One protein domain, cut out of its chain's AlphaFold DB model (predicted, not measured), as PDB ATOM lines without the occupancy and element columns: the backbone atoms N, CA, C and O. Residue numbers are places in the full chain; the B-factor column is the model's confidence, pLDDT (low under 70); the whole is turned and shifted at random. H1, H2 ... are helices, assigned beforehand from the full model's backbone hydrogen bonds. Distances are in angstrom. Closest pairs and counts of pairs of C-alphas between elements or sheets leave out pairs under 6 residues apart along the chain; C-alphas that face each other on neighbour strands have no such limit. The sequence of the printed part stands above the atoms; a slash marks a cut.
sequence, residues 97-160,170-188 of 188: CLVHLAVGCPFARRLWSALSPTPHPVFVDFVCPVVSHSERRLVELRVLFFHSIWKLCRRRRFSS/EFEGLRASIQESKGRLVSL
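AT A GLANCE: This is residues 97 to 160 and 170 to 188 of the 188 residues of the protein "BQ5605_C010g05913 protein" of Microbotryum silenes-dioicae (UniProt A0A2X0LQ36). One long helix, H4, runs through the domain, with H5 slanting past one side of it and the short helices H1 and H3 on the opposite side; H2 lies on a third side, between H1 and H5. The far end of the long helix and the tail after it, residues 153 to 160, stick out. The printed part has 83 residues with five named helices, H1 to H5 in chain order, and no named strand: all helix. It is compact, with a radius of gyration of the C-alphas of 12.8 A, yet elongated, spanning 44 by 27 by 20 A.

HOW THE PARTS SIT: H4, residues 133 to 157, touches H5, residues 170 to 186, with residues 140 to 148 alone; the closest C-alphas, of Leu 141 and Lys 182, are 6.5 A apart. They run opposite ways at a steep tilt of 37 degrees, only just past shallow. H3, residues 123 to 127, only just touches H4, with 3 pairs of C-alphas within 8 A, the closest those of Phe 126 and Arg 142, 6.5 A. H1, residues 98 to 104, touches H3, C-alphas 102 and 123 being closest at 5.8 A. H2, residues 106 to 113, touches H1 only at the corner, about perpendicular at 88 degrees, with the C-alphas of Leu 101 and Ala 108 closest at 5.9 A. H2 is close to but not clearly touching H4, the closest C-alphas, of Trp 112 and Phe 145, being 7.5 A apart. In H1, H2, H3, H4 and H5 every O i to N i+4 pair is within hydrogen-bond range.

IN THESE COORDINATES: H1 begins at C-alpha 98 (17.724, 79.665, 50.054). H4 measures 36.1 A from C-alpha 133 (23.082, 83.095, 26.146) to C-alpha 157. H5 measures 24.5 A and ends at C-alpha 186 (25.664, 94.083, 30.681).

THE WHOLE: The C-alphas of Ser 132 and Ser 160, the two farthest apart, are 44.0 A apart. Residues 161 to 169 are not printed, and C-alphas 160 and 170 are 17.5 A apart across the cut. Of the links printed whole, none is long. The pLDDT is under 70 in residues 124 to 134.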
ATOM      1  N   CYS A  97      16.506  80.377  54.681       76.44
ATOM      2  CA  CYS A  97      17.371  79.568  53.840       76.44
ATOM      3  C   CYS A  97      17.055  79.838  52.376       76.44
ATOM      4  O   CYS A  97      15.988  80.359  52.041       76.44
ATOM      5  N   LEU A  98      17.961  79.456  51.478       74.19
ATOM      6  CA  LEU A  98      17.724  79.665  50.054       74.19
ATOM      7  C   LEU A  98      16.479  78.945  49.540       74.19
ATOM      8  O   LEU A  98      15.860  79.458  48.625       74.19
ATOM      9  N   VAL A  99      16.058  77.822  50.132       75.50
ATOM     10  CA  VAL A  99      14.791  77.166  49.754       75.50
ATOM     11  C   VAL A  99      13.604  78.075  50.053       75.50
ATOM     12  O   VAL A  99      12.755  78.290  49.189       75.50
ATOM     13  N   HIS A 100      13.564  78.653  51.256       84.25
ATOM     14  CA  HIS A 100      12.521  79.603  51.614       84.25
ATOM     15  C   HIS A 100      12.604  80.858  50.739       84.25
ATOM     16  O   HIS A 100      11.609  81.234  50.131       84.25
ATOM     17  N   LEU A 101      13.784  81.459  50.579       83.31
ATOM     18  CA  LEU A 101      13.964  82.650  49.743       83.31
ATOM     19  C   LEU A 101      13.648  82.396  48.260       83.31
ATOM     20  O   LEU A 101      13.173  83.303  47.588       83.31
ATOM     21  N   ALA A 102      13.877  81.182  47.752       78.31
ATOM     22  CA  ALA A 102      13.612  80.791  46.369       78.31
ATOM     23  C   ALA A 102      12.139  80.453  46.091       78.31
ATOM     24  O   ALA A 102      11.710  80.524  44.946       78.31
ATOM     25  N   VAL A 103      11.360  80.044  47.096       76.06
ATOM     26  CA  VAL A 103      10.008  79.505  46.853       76.06
ATOM     27  C   VAL A 103       8.959  80.101  47.787       76.06
ATOM     28  O   VAL A 103       7.879  80.478  47.340       76.06
ATOM     29  N   GLY A 104       9.258  80.176  49.082       81.94
ATOM     30  CA  GLY A 104       8.281  80.480  50.128       81.94
ATOM     31  C   GLY A 104       8.256  81.928  50.617       81.94
ATOM     32  O   GLY A 104       7.310  82.307  51.298       81.94
ATOM     33  N   CYS A 105       9.268  82.741  50.313       90.25
ATOM     34  CA  CYS A 105       9.389  84.088  50.862       90.25
ATOM     35  C   CYS A 105       8.567  85.097  50.036       90.25
ATOM     36  O   CYS A 105       8.936  85.392  48.893       90.25
ATOM     37  N   PRO A 106       7.485  85.688  50.585       92.50
ATOM     38  CA  PRO A 106       6.659  86.643  49.846       92.50
ATOM     39  C   PRO A 106       7.426  87.918  49.477       92.50
ATOM     40  O   PRO A 106       7.219  88.444  48.384       92.50
ATOM     41  N   PHE A 107       8.348  88.370  50.336       93.00
ATOM     42  CA  PHE A 107       9.229  89.503  50.047       93.00
ATOM     43  C   PHE A 107      10.108  89.227  48.823       93.00
ATOM     44  O   PHE A 107      10.102  90.002  47.867       93.00
ATOM     45  N   ALA A 108      10.826  88.096  48.823       91.62
ATOM     46  CA  ALA A 108      11.706  87.717  47.721       91.62
ATOM     47  C   ALA A 108      10.912  87.585  46.413       91.62
ATOM     48  O   ALA A 108      11.296  88.146  45.386       91.62
ATOM     49  N   ARG A 109       9.731  86.956  46.480       92.00
ATOM     50  CA  ARG A 109       8.819  86.824  45.342       92.00
ATOM     51  C   ARG A 109       8.376  88.170  44.774       92.00
ATOM     52  O   ARG A 109       8.397  88.352  43.555       92.00
ATOM     53  N   ARG A 110       7.994  89.113  45.640       94.88
ATOM     54  CA  ARG A 110       7.608  90.476  45.244       94.88
ATOM     55  C   ARG A 110       8.781  91.206  44.590       94.88
ATOM     56  O   ARG A 110       8.617  91.751  43.502       94.88
ATOM     57  N   LEU A 111       9.963  91.159  45.205       94.56
ATOM     58  CA  LEU A 111      11.172  91.801  44.686       94.56
ATOM     59  C   LEU A 111      11.551  91.260  43.307       94.56
ATOM     60  O   LEU A 111      11.797  92.030  42.386       94.56
ATOM     61  N   TRP A 112      11.551  89.940  43.134       93.44
ATOM     62  CA  TRP A 112      11.850  89.323  41.846       93.44
ATOM     63  C   TRP A 112      10.862  89.734  40.753       93.44
ATOM     64  O   TRP A 112      11.283  90.069  39.649       93.44
ATOM     65  N   SER A 113       9.564  89.759  41.071       93.50
ATOM     66  CA  SER A 113       8.515  90.170  40.125       93.50
ATOM     67  C   SER A 113       8.710  91.618  39.657       93.50
ATOM     68  O   SER A 113       8.388  91.957  38.524       93.50
ATOM     69  N   ALA A 114       9.302  92.466  40.504       94.50
ATOM     70  CA  ALA A 114       9.664  93.840  40.163       94.50
ATOM     71  C   ALA A 114      10.966  93.963  39.334       94.50
ATOM     72  O   ALA A 114      11.269  95.046  38.818       94.50
ATOM     73  N   LEU A 115      11.752  92.884  39.217       93.00
ATOM     74  CA  LEU A 115      13.053  92.835  38.532       93.00
ATOM     75  C   LEU A 115      13.023  92.077  37.195       93.00
ATOM     76  O   LEU A 115      13.798  92.413  36.291       93.00
ATOM     77  N   SER A 116      12.184  91.045  37.079       89.75
ATOM     78  CA  SER A 116      12.103  90.160  35.915       89.75
ATOM     79  C   SER A 116      10.666  89.690  35.650       89.75
ATOM     80  O   SER A 116       9.968  89.337  36.599       89.75
ATOM     81  N   PRO A 117      10.242  89.578  34.374       88.38
ATOM     82  CA  PRO A 117       8.973  88.941  34.009       88.38
ATOM     83  C   PRO A 117       9.026  87.406  34.097       88.38
ATOM     84  O   PRO A 117       8.003  86.739  33.975       88.38
ATOM     85  N   THR A 118      10.213  86.817  34.262       87.12
ATOM     86  CA  THR A 118      10.359  85.361  34.374       87.12
ATOM     87  C   THR A 118       9.832  84.866  35.721       87.12
ATOM     88  O   THR A 118      10.008  85.574  36.716       87.12
ATOM     89  N   PRO A 119       9.329  83.623  35.815       85.31
ATOM     90  CA  PRO A 119       8.966  83.020  37.094       85.31
ATOM     91  C   PRO A 119      10.094  83.115  38.128       85.31
ATOM     92  O   PRO A 119      11.280  83.113  37.770       85.31
ATOM     93  N   HIS A 120       9.717  83.203  39.406       80.62
ATOM     94  CA  HIS A 120      10.677  83.209  40.507       80.62
ATOM     95  C   HIS A 120      11.573  81.966  40.431       80.62
ATOM     96  O   HIS A 120      11.052  80.868  40.219       80.62
ATOM     97  N   PRO A 121      12.903  82.106  40.570       73.69
ATOM     98  CA  PRO A 121      13.811  80.977  40.446       73.69
ATOM     99  C   PRO A 121      13.497  79.905  41.488       73.69
ATOM    100  O   PRO A 121      13.537  80.177  42.685       73.69
ATOM    101  N   VAL A 122      13.265  78.672  41.036       75.31
ATOM    102  CA  VAL A 122      13.306  77.502  41.920       75.31
ATOM    103  C   VAL A 122      14.758  77.182  42.275       75.31
ATOM    104  O   VAL A 122      15.677  77.495  41.517       75.31
ATOM    105  N   PHE A 123      14.976  76.546  43.428       71.50
ATOM    106  CA  PHE A 123      16.318  76.290  43.961       71.50
ATOM    107  C   PHE A 123      17.262  75.652  42.925       71.50
ATOM    108  O   PHE A 123      18.354  76.159  42.701       71.50
ATOM    109  N   VAL A 124      16.827  74.592  42.238       69.12
ATOM    110  CA  VAL A 124      17.648  73.877  41.238       69.12
ATOM    111  C   VAL A 124      18.042  74.782  40.064       69.12
ATOM    112  O   VAL A 124      19.202  74.797  39.649       69.12
ATOM    113  N   ASP A 125      17.101  75.586  39.576       68.38
ATOM    114  CA  ASP A 125      17.313  76.520  38.467       68.38
ATOM    115  C   ASP A 125      18.233  77.685  38.845       68.38
ATOM    116  O   ASP A 125      18.855  78.306  37.977       68.38
ATOM    117  N   PHE A 126      18.314  78.002  40.138       69.75
ATOM    118  CA  PHE A 126      19.271  78.961  40.665       69.75
ATOM    119  C   PHE A 126      20.697  78.399  40.677       69.75
ATOM    120  O   PHE A 126      21.607  79.044  40.153       69.75
ATOM    121  N   VAL A 127      20.902  77.210  41.259       65.50
ATOM    122  CA  VAL A 127      22.260  76.666  41.446       65.50
ATOM    123  C   VAL A 127      22.868  76.158  40.140       65.50
ATOM    124  O   VAL A 127      24.082  76.025  40.039       65.50
ATOM    125  N   CYS A 128      22.050  75.838  39.137       68.19
ATOM    126  CA  CYS A 128      22.567  75.203  37.935       68.19
ATOM    127  C   CYS A 128      21.748  75.518  36.674       68.19
ATOM    128  O   CYS A 128      21.138  74.630  36.091       68.19
ATOM    129  N   PRO A 129      21.719  76.761  36.199       64.56
ATOM    130  CA  PRO A 129      20.948  77.139  35.016       64.56
ATOM    131  C   PRO A 129      21.454  76.489  33.714       64.56
ATOM    132  O   PRO A 129      22.581  75.996  33.629       64.56
ATOM    133  N   VAL A 130      20.577  76.453  32.708       61.41
ATOM    134  CA  VAL A 130      20.831  75.904  31.364       61.41
ATOM    135  C   VAL A 130      21.666  76.898  30.526       61.41
ATOM    136  O   VAL A 130      21.834  78.060  30.899       61.41
ATOM    137  N   VAL A 131      22.323  76.396  29.474       58.41
ATOM    138  CA  VAL A 131      23.563  76.949  28.893       58.41
ATOM    139  C   VAL A 131      23.349  77.888  27.689       58.41
ATOM    140  O   VAL A 131      24.297  78.147  26.946       58.41
ATOM    141  N   SER A 132      22.149  78.423  27.454       65.06
ATOM    142  CA  SER A 132      21.964  79.425  26.393       65.06
ATOM    143  C   SER A 132      22.397  80.835  26.829       65.06
ATOM    144  O   SER A 132      22.516  81.156  28.013       65.06
ATOM    145  N   HIS A 133      22.652  81.721  25.862       63.25
ATOM    146  CA  HIS A 133      23.082  83.095  26.146       63.25
ATOM    147  C   HIS A 133      21.989  83.947  26.823       63.25
ATOM    148  O   HIS A 133      22.287  84.766  27.694       63.25
ATOM    149  N   SER A 134      20.717  83.757  26.453       65.69
ATOM    150  CA  SER A 134      19.576  84.394  27.129       65.69
ATOM    151  C   SER A 134      19.440  83.893  28.567       65.69
ATOM    152  O   SER A 134      19.234  84.691  29.482       65.69
ATOM    153  N   GLU A 135      19.653  82.595  28.786       72.56
ATOM    154  CA  GLU A 135      19.668  82.009  30.122       72.56
ATOM    155  C   GLU A 135      20.832  82.541  30.947       72.56
ATOM    156  O   GLU A 135      20.614  82.878  32.105       72.56
ATOM    157  N   ARG A 136      22.022  82.747  30.359       75.19
ATOM    158  CA  ARG A 136      23.188  83.336  31.042       75.19
ATOM    159  C   ARG A 136      22.866  84.667  31.728       75.19
ATOM    160  O   ARG A 136      23.212  84.844  32.894       75.19
ATOM    161  N   ARG A 137      22.193  85.592  31.037       80.69
ATOM    162  CA  ARG A 137      21.795  86.889  31.627       80.69
ATOM    163  C   ARG A 137      20.810  86.711  32.781       80.69
ATOM    164  O   ARG A 137      20.870  87.441  33.768       80.69
ATOM    165  N   LEU A 138      19.925  85.724  32.672       81.50
ATOM    166  CA  LEU A 138      19.008  85.365  33.746       81.50
ATOM    167  C   LEU A 138      19.755  84.776  34.950       81.50
ATOM    168  O   LEU A 138      19.417  85.108  36.082       81.50
ATOM    169  N   VAL A 139      20.801  83.967  34.738       79.44
ATOM    170  CA  VAL A 139      21.681  83.469  35.815       79.44
ATOM    171  C   VAL A 139      22.316  84.616  36.565       79.44
ATOM    172  O   VAL A 139      22.246  84.667  37.786       79.44
ATOM    173  N   GLU A 140      22.934  85.528  35.824       82.75
ATOM    174  CA  GLU A 140      23.616  86.693  36.369       82.75
ATOM    175  C   GLU A 140      22.645  87.514  37.236       82.75
ATOM    176  O   GLU A 140      22.969  87.834  38.379       82.75
ATOM    177  N   LEU A 141      21.410  87.729  36.766       86.19
ATOM    178  CA  LEU A 141      20.354  88.375  37.552       86.19
ATOM    179  C   LEU A 141      19.941  87.572  38.796       86.19
ATOM    180  O   LEU A 141      19.772  88.157  39.862       86.19
ATOM    181  N   ARG A 142      19.784  86.247  38.696       84.44
ATOM    182  CA  ARG A 142      19.451  85.392  39.850       84.44
ATOM    183  C   ARG A 142      20.551  85.445  40.913       84.44
ATOM    184  O   ARG A 142      20.254  85.586  42.094       84.44
ATOM    185  N   VAL A 143      21.814  85.379  40.498       81.25
ATOM    186  CA  VAL A 143      22.982  85.499  41.382       81.25
ATOM    187  C   VAL A 143      22.991  86.864  42.071       81.25
ATOM    188  O   VAL A 143      23.080  86.906  43.296       81.25
ATOM    189  N   LEU A 144      22.806  87.960  41.325       85.25
ATOM    190  CA  LEU A 144      22.677  89.309  41.893       85.25
ATOM    191  C   LEU A 144      21.538  89.413  42.909       85.25
ATOM    192  O   LEU A 144      21.708  89.999  43.977       85.25
ATOM    193  N   PHE A 145      20.384  88.842  42.578       88.06
ATOM    194  CA  PHE A 145      19.188  88.869  43.409       88.06
ATOM    195  C   PHE A 145      19.424  88.186  44.759       88.06
ATOM    196  O   PHE A 145      19.257  88.815  45.806       88.06
ATOM    197  N   PHE A 146      19.876  86.929  44.756       83.25
ATOM    198  CA  PHE A 146      20.124  86.196  45.999       83.25
ATOM    199  C   PHE A 146      21.287  86.781  46.796       83.25
ATOM    200  O   PHE A 146      21.218  86.819  48.022       83.25
ATOM    201  N   HIS A 147      22.319  87.289  46.121       82.62
ATOM    202  CA  HIS A 147      23.424  87.974  46.781       82.62
ATOM    203  C   HIS A 147      22.961  89.247  47.500       82.62
ATOM    204  O   HIS A 147      23.292  89.475  48.662       82.62
ATOM    205  N   SER A 148      22.130  90.053  46.843       86.44
ATOM    206  CA  SER A 148      21.585  91.284  47.420       86.44
ATOM    207  C   SER A 148      20.659  91.000  48.604       86.44
ATOM    208  O   SER A 148      20.772  91.652  49.643       86.44
ATOM    209  N   ILE A 149      19.809  89.970  48.500       86.06
ATOM    210  CA  ILE A 149      18.997  89.492  49.627       86.06
ATOM    211  C   ILE A 149      19.890  89.027  50.774       86.06
ATOM    212  O   ILE A 149      19.660  89.424  51.912       86.06
ATOM    213  N   TRP A 150      20.929  88.237  50.493       82.50
ATOM    214  CA  TRP A 150      21.877  87.775  51.505       82.50
ATOM    215  C   TRP A 150      22.540  88.942  52.242       82.50
ATOM    216  O   TRP A 150      22.600  88.928  53.471       82.50
ATOM    217  N   LYS A 151      22.981  89.982  51.523       83.44
ATOM    218  CA  LYS A 151      23.581  91.181  52.129       83.44
ATOM    219  C   LYS A 151      22.608  91.885  53.065       83.44
ATOM    220  O   LYS A 151      23.005  92.294  54.157       83.44
ATOM    221  N   LEU A 152      21.349  92.023  52.651       86.19
ATOM    222  CA  LEU A 152      20.315  92.639  53.477       86.19
ATOM    223  C   LEU A 152      20.000  91.782  54.711       86.19
ATOM    224  O   LEU A 152      20.008  92.306  55.822       86.19
ATOM    225  N   CYS A 153      19.824  90.470  54.539       83.19
ATOM    226  CA  CYS A 153      19.619  89.528  55.642       83.19
ATOM    227  C   CYS A 153      20.770  89.601  56.650       83.19
ATOM    228  O   CYS A 153      20.543  89.747  57.847       83.19
ATOM    229  N   ARG A 154      22.019  89.574  56.167       81.06
ATOM    230  CA  ARG A 154      23.216  89.682  57.007       81.06
ATOM    231  C   ARG A 154      23.232  91.004  57.770       81.06
ATOM    232  O   ARG A 154      23.412  90.993  58.981       81.06
ATOM    233  N   ARG A 155      22.988  92.131  57.097       84.88
ATOM    234  CA  ARG A 155      22.906  93.445  57.752       84.88
ATOM    235  C   ARG A 155      21.849  93.459  58.856       84.88
ATOM    236  O   ARG A 155      22.141  93.910  59.953       84.88
ATOM    237  N   ARG A 156      20.655  92.924  58.586       86.75
ATOM    238  CA  ARG A 156      19.560  92.842  59.563       86.75
ATOM    239  C   ARG A 156      19.883  91.910  60.735       86.75
ATOM    240  O   ARG A 156      19.584  92.257  61.874       86.75
ATOM    241  N   ARG A 157      20.542  90.767  60.489       83.94
ATOM    242  CA  ARG A 157      20.977  89.824  61.542       83.94
ATOM    243  C   ARG A 157      21.965  90.454  62.504       83.94
ATOM    244  O   ARG A 157      21.839  90.261  63.705       83.94
ATOM    245  N   PHE A 158      22.938  91.181  61.968       82.88
ATOM    246  CA  PHE A 158      23.996  91.823  62.744       82.88
ATOM    247  C   PHE A 158      23.669  93.279  63.112       82.88
ATOM    248  O   PHE A 158      24.558  94.006  63.544       82.88
ATOM    249  N   SER A 159      22.411  93.710  62.968       84.06
ATOM    250  CA  SER A 159      21.959  94.984  63.526       84.06
ATOM    251  C   SER A 159      21.629  94.831  65.014       84.06
ATOM    252  O   SER A 159      21.215  93.760  65.469       84.06
ATOM    253  N   SER A 160      21.847  95.902  65.777       83.44
ATOM    254  CA  SER A 160      21.324  96.074  67.137       83.44
ATOM    255  C   SER A 160      19.862  96.522  67.155       83.44
ATOM    256  O   SER A 160      19.219  96.441  68.199       83.44
ATOM    257  N   GLU A 170      13.201 100.966  51.594       91.00
ATOM    258  CA  GLU A 170      14.257  99.946  51.582       91.00
ATOM    259  C   GLU A 170      14.067  98.953  50.429       91.00
ATOM    260  O   GLU A 170      15.044  98.555  49.789       91.00
ATOM    261  N   PHE A 171      12.818  98.572  50.143       94.31
ATOM    262  CA  PHE A 171      12.478  97.697  49.024       94.31
ATOM    263  C   PHE A 171      12.873  98.321  47.679       94.31
ATOM    264  O   PHE A 171      13.589  97.689  46.898       94.31
ATOM    265  N   GLU A 172      12.470  99.565  47.415       96.00
ATOM    266  CA  GLU A 172      12.804 100.257  46.167       96.00
ATOM    267  C   GLU A 172      14.302 100.571  46.070       96.00
ATOM    268  O   GLU A 172      14.896 100.407  45.003       96.00
ATOM    269  N   GLY A 173      14.960 100.913  47.182       94.88
ATOM    270  CA  GLY A 173      16.415 101.075  47.228       94.88
ATOM    271  C   GLY A 173      17.161  99.787  46.859       94.88
ATOM    272  O   GLY A 173      18.093  99.806  46.050       94.88
ATOM    273  N   LEU A 174      16.717  98.641  47.387       93.69
ATOM    274  CA  LEU A 174      17.266  97.329  47.040       93.69
ATOM    275  C   LEU A 174      17.031  96.993  45.562       93.69
ATOM    276  O   LEU A 174      17.949  96.545  44.871       93.69
ATOM    277  N   ARG A 175      15.816  97.230  45.062       95.69
ATOM    278  CA  ARG A 175      15.458  97.018  43.657       95.69
ATOM    279  C   ARG A 175      16.337  97.855  42.727       95.69
ATOM    280  O   ARG A 175      16.881  97.309  41.765       95.69
ATOM    281  N   ALA A 176      16.500  99.144  43.018       95.06
ATOM    282  CA  ALA A 176      17.331 100.059  42.241       95.06
ATOM    283  C   ALA A 176      18.796  99.603  42.218       95.06
ATOM    284  O   ALA A 176      19.388  99.497  41.145       95.06
ATOM    285  N   SER A 177      19.348  99.221  43.373       92.56
ATOM    286  CA  SER A 177      20.724  98.720  43.479       92.56
ATOM    287  C   SER A 177      20.966  97.448  42.650       92.56
ATOM    288  O   SER A 177      22.010  97.301  41.999       92.56
ATOM    289  N   ILE A 178      19.990  96.532  42.611       92.50
ATOM    290  CA  ILE A 178      20.067  95.327  41.773       92.50
ATOM    291  C   ILE A 178      20.019  95.696  40.286       92.50
ATOM    292  O   ILE A 178      20.801  95.149  39.505       92.50
ATOM    293  N   GLN A 179      19.140  96.615  39.878       92.50
ATOM    294  CA  GLN A 179      19.051  97.052  38.479       92.50
ATOM    295  C   GLN A 179      20.316  97.781  38.017       92.50
ATOM    296  O   GLN A 179      20.800  97.519  36.917       92.50
ATOM    297  N   GLU A 180      20.903  98.625  38.862       92.38
ATOM    298  CA  GLU A 180      22.188  99.272  38.590       92.38
ATOM    299  C   GLU A 180      23.295  98.224  38.391       92.38
ATOM    300  O   GLU A 180      24.019  98.236  37.392       92.38
ATOM    301  N   SER A 181      23.385  97.248  39.298       90.12
ATOM    302  CA  SER A 181      24.372  96.165  39.212       90.12
ATOM    303  C   SER A 181      24.169  95.292  37.973       90.12
ATOM    304  O   SER A 181      25.140  94.912  37.317       90.12
ATOM    305  N   LYS A 182      22.915  95.033  37.594       90.12
ATOM    306  CA  LYS A 182      22.557  94.364  36.340       90.12
ATOM    307  C   LYS A 182      23.018  95.176  35.128       90.12
ATOM    308  O   LYS A 182      23.586  94.592  34.209       90.12
ATOM    309  N   GLY A 183      22.821  96.495  35.129       88.69
ATOM    310  CA  GLY A 183      23.316  97.395  34.083       88.69
ATOM    311  C   GLY A 183      24.833  97.297  33.917       88.69
ATOM    312  O   GLY A 183      25.318  97.079  32.811       88.69
ATOM    313  N   ARG A 184      25.579  97.321  35.028       88.50
ATOM    314  CA  ARG A 184      27.040  97.138  35.022       88.50
ATOM    315  C   ARG A 184      27.469  95.775  34.478       88.50
ATOM    316  O   ARG A 184      28.452  95.704  33.751       88.50
ATOM    317  N   LEU A 185      26.730  94.700  34.772       84.19
ATOM    318  CA  LEU A 185      27.018  93.373  34.211       84.19
ATOM    319  C   LEU A 185      26.826  93.302  32.700       84.19
ATOM    320  O   LEU A 185      27.548  92.555  32.045       84.19
ATOM    321  N   VAL A 186      25.862  94.034  32.138       83.06
ATOM    322  CA  VAL A 186      25.664  94.083  30.681       83.06
ATOM    323  C   VAL A 186      26.857  94.749  29.992       83.06
ATOM    324  O   VAL A 186      27.207  94.344  28.887       83.06
ATOM    325  N   SER A 187      27.509  95.699  30.663       79.31
ATOM    326  CA  SER A 187      28.685  96.419  30.161       79.31
ATOM    327  C   SER A 187      30.019  95.663  30.308       79.31
ATOM    328  O   SER A 187      31.045  96.186  29.878       79.31
ATOM    329  N   LEU A 188      30.022  94.466  30.915       77.06
ATOM    330  CA  LEU A 188      31.197  93.602  31.146       77.06
ATOM    331  C   LEU A 188      31.261  92.403  30.191       77.06
ATOM    332  O   LEU A 188      32.391  92.008  29.836       77.06
TER     333      LEU A 188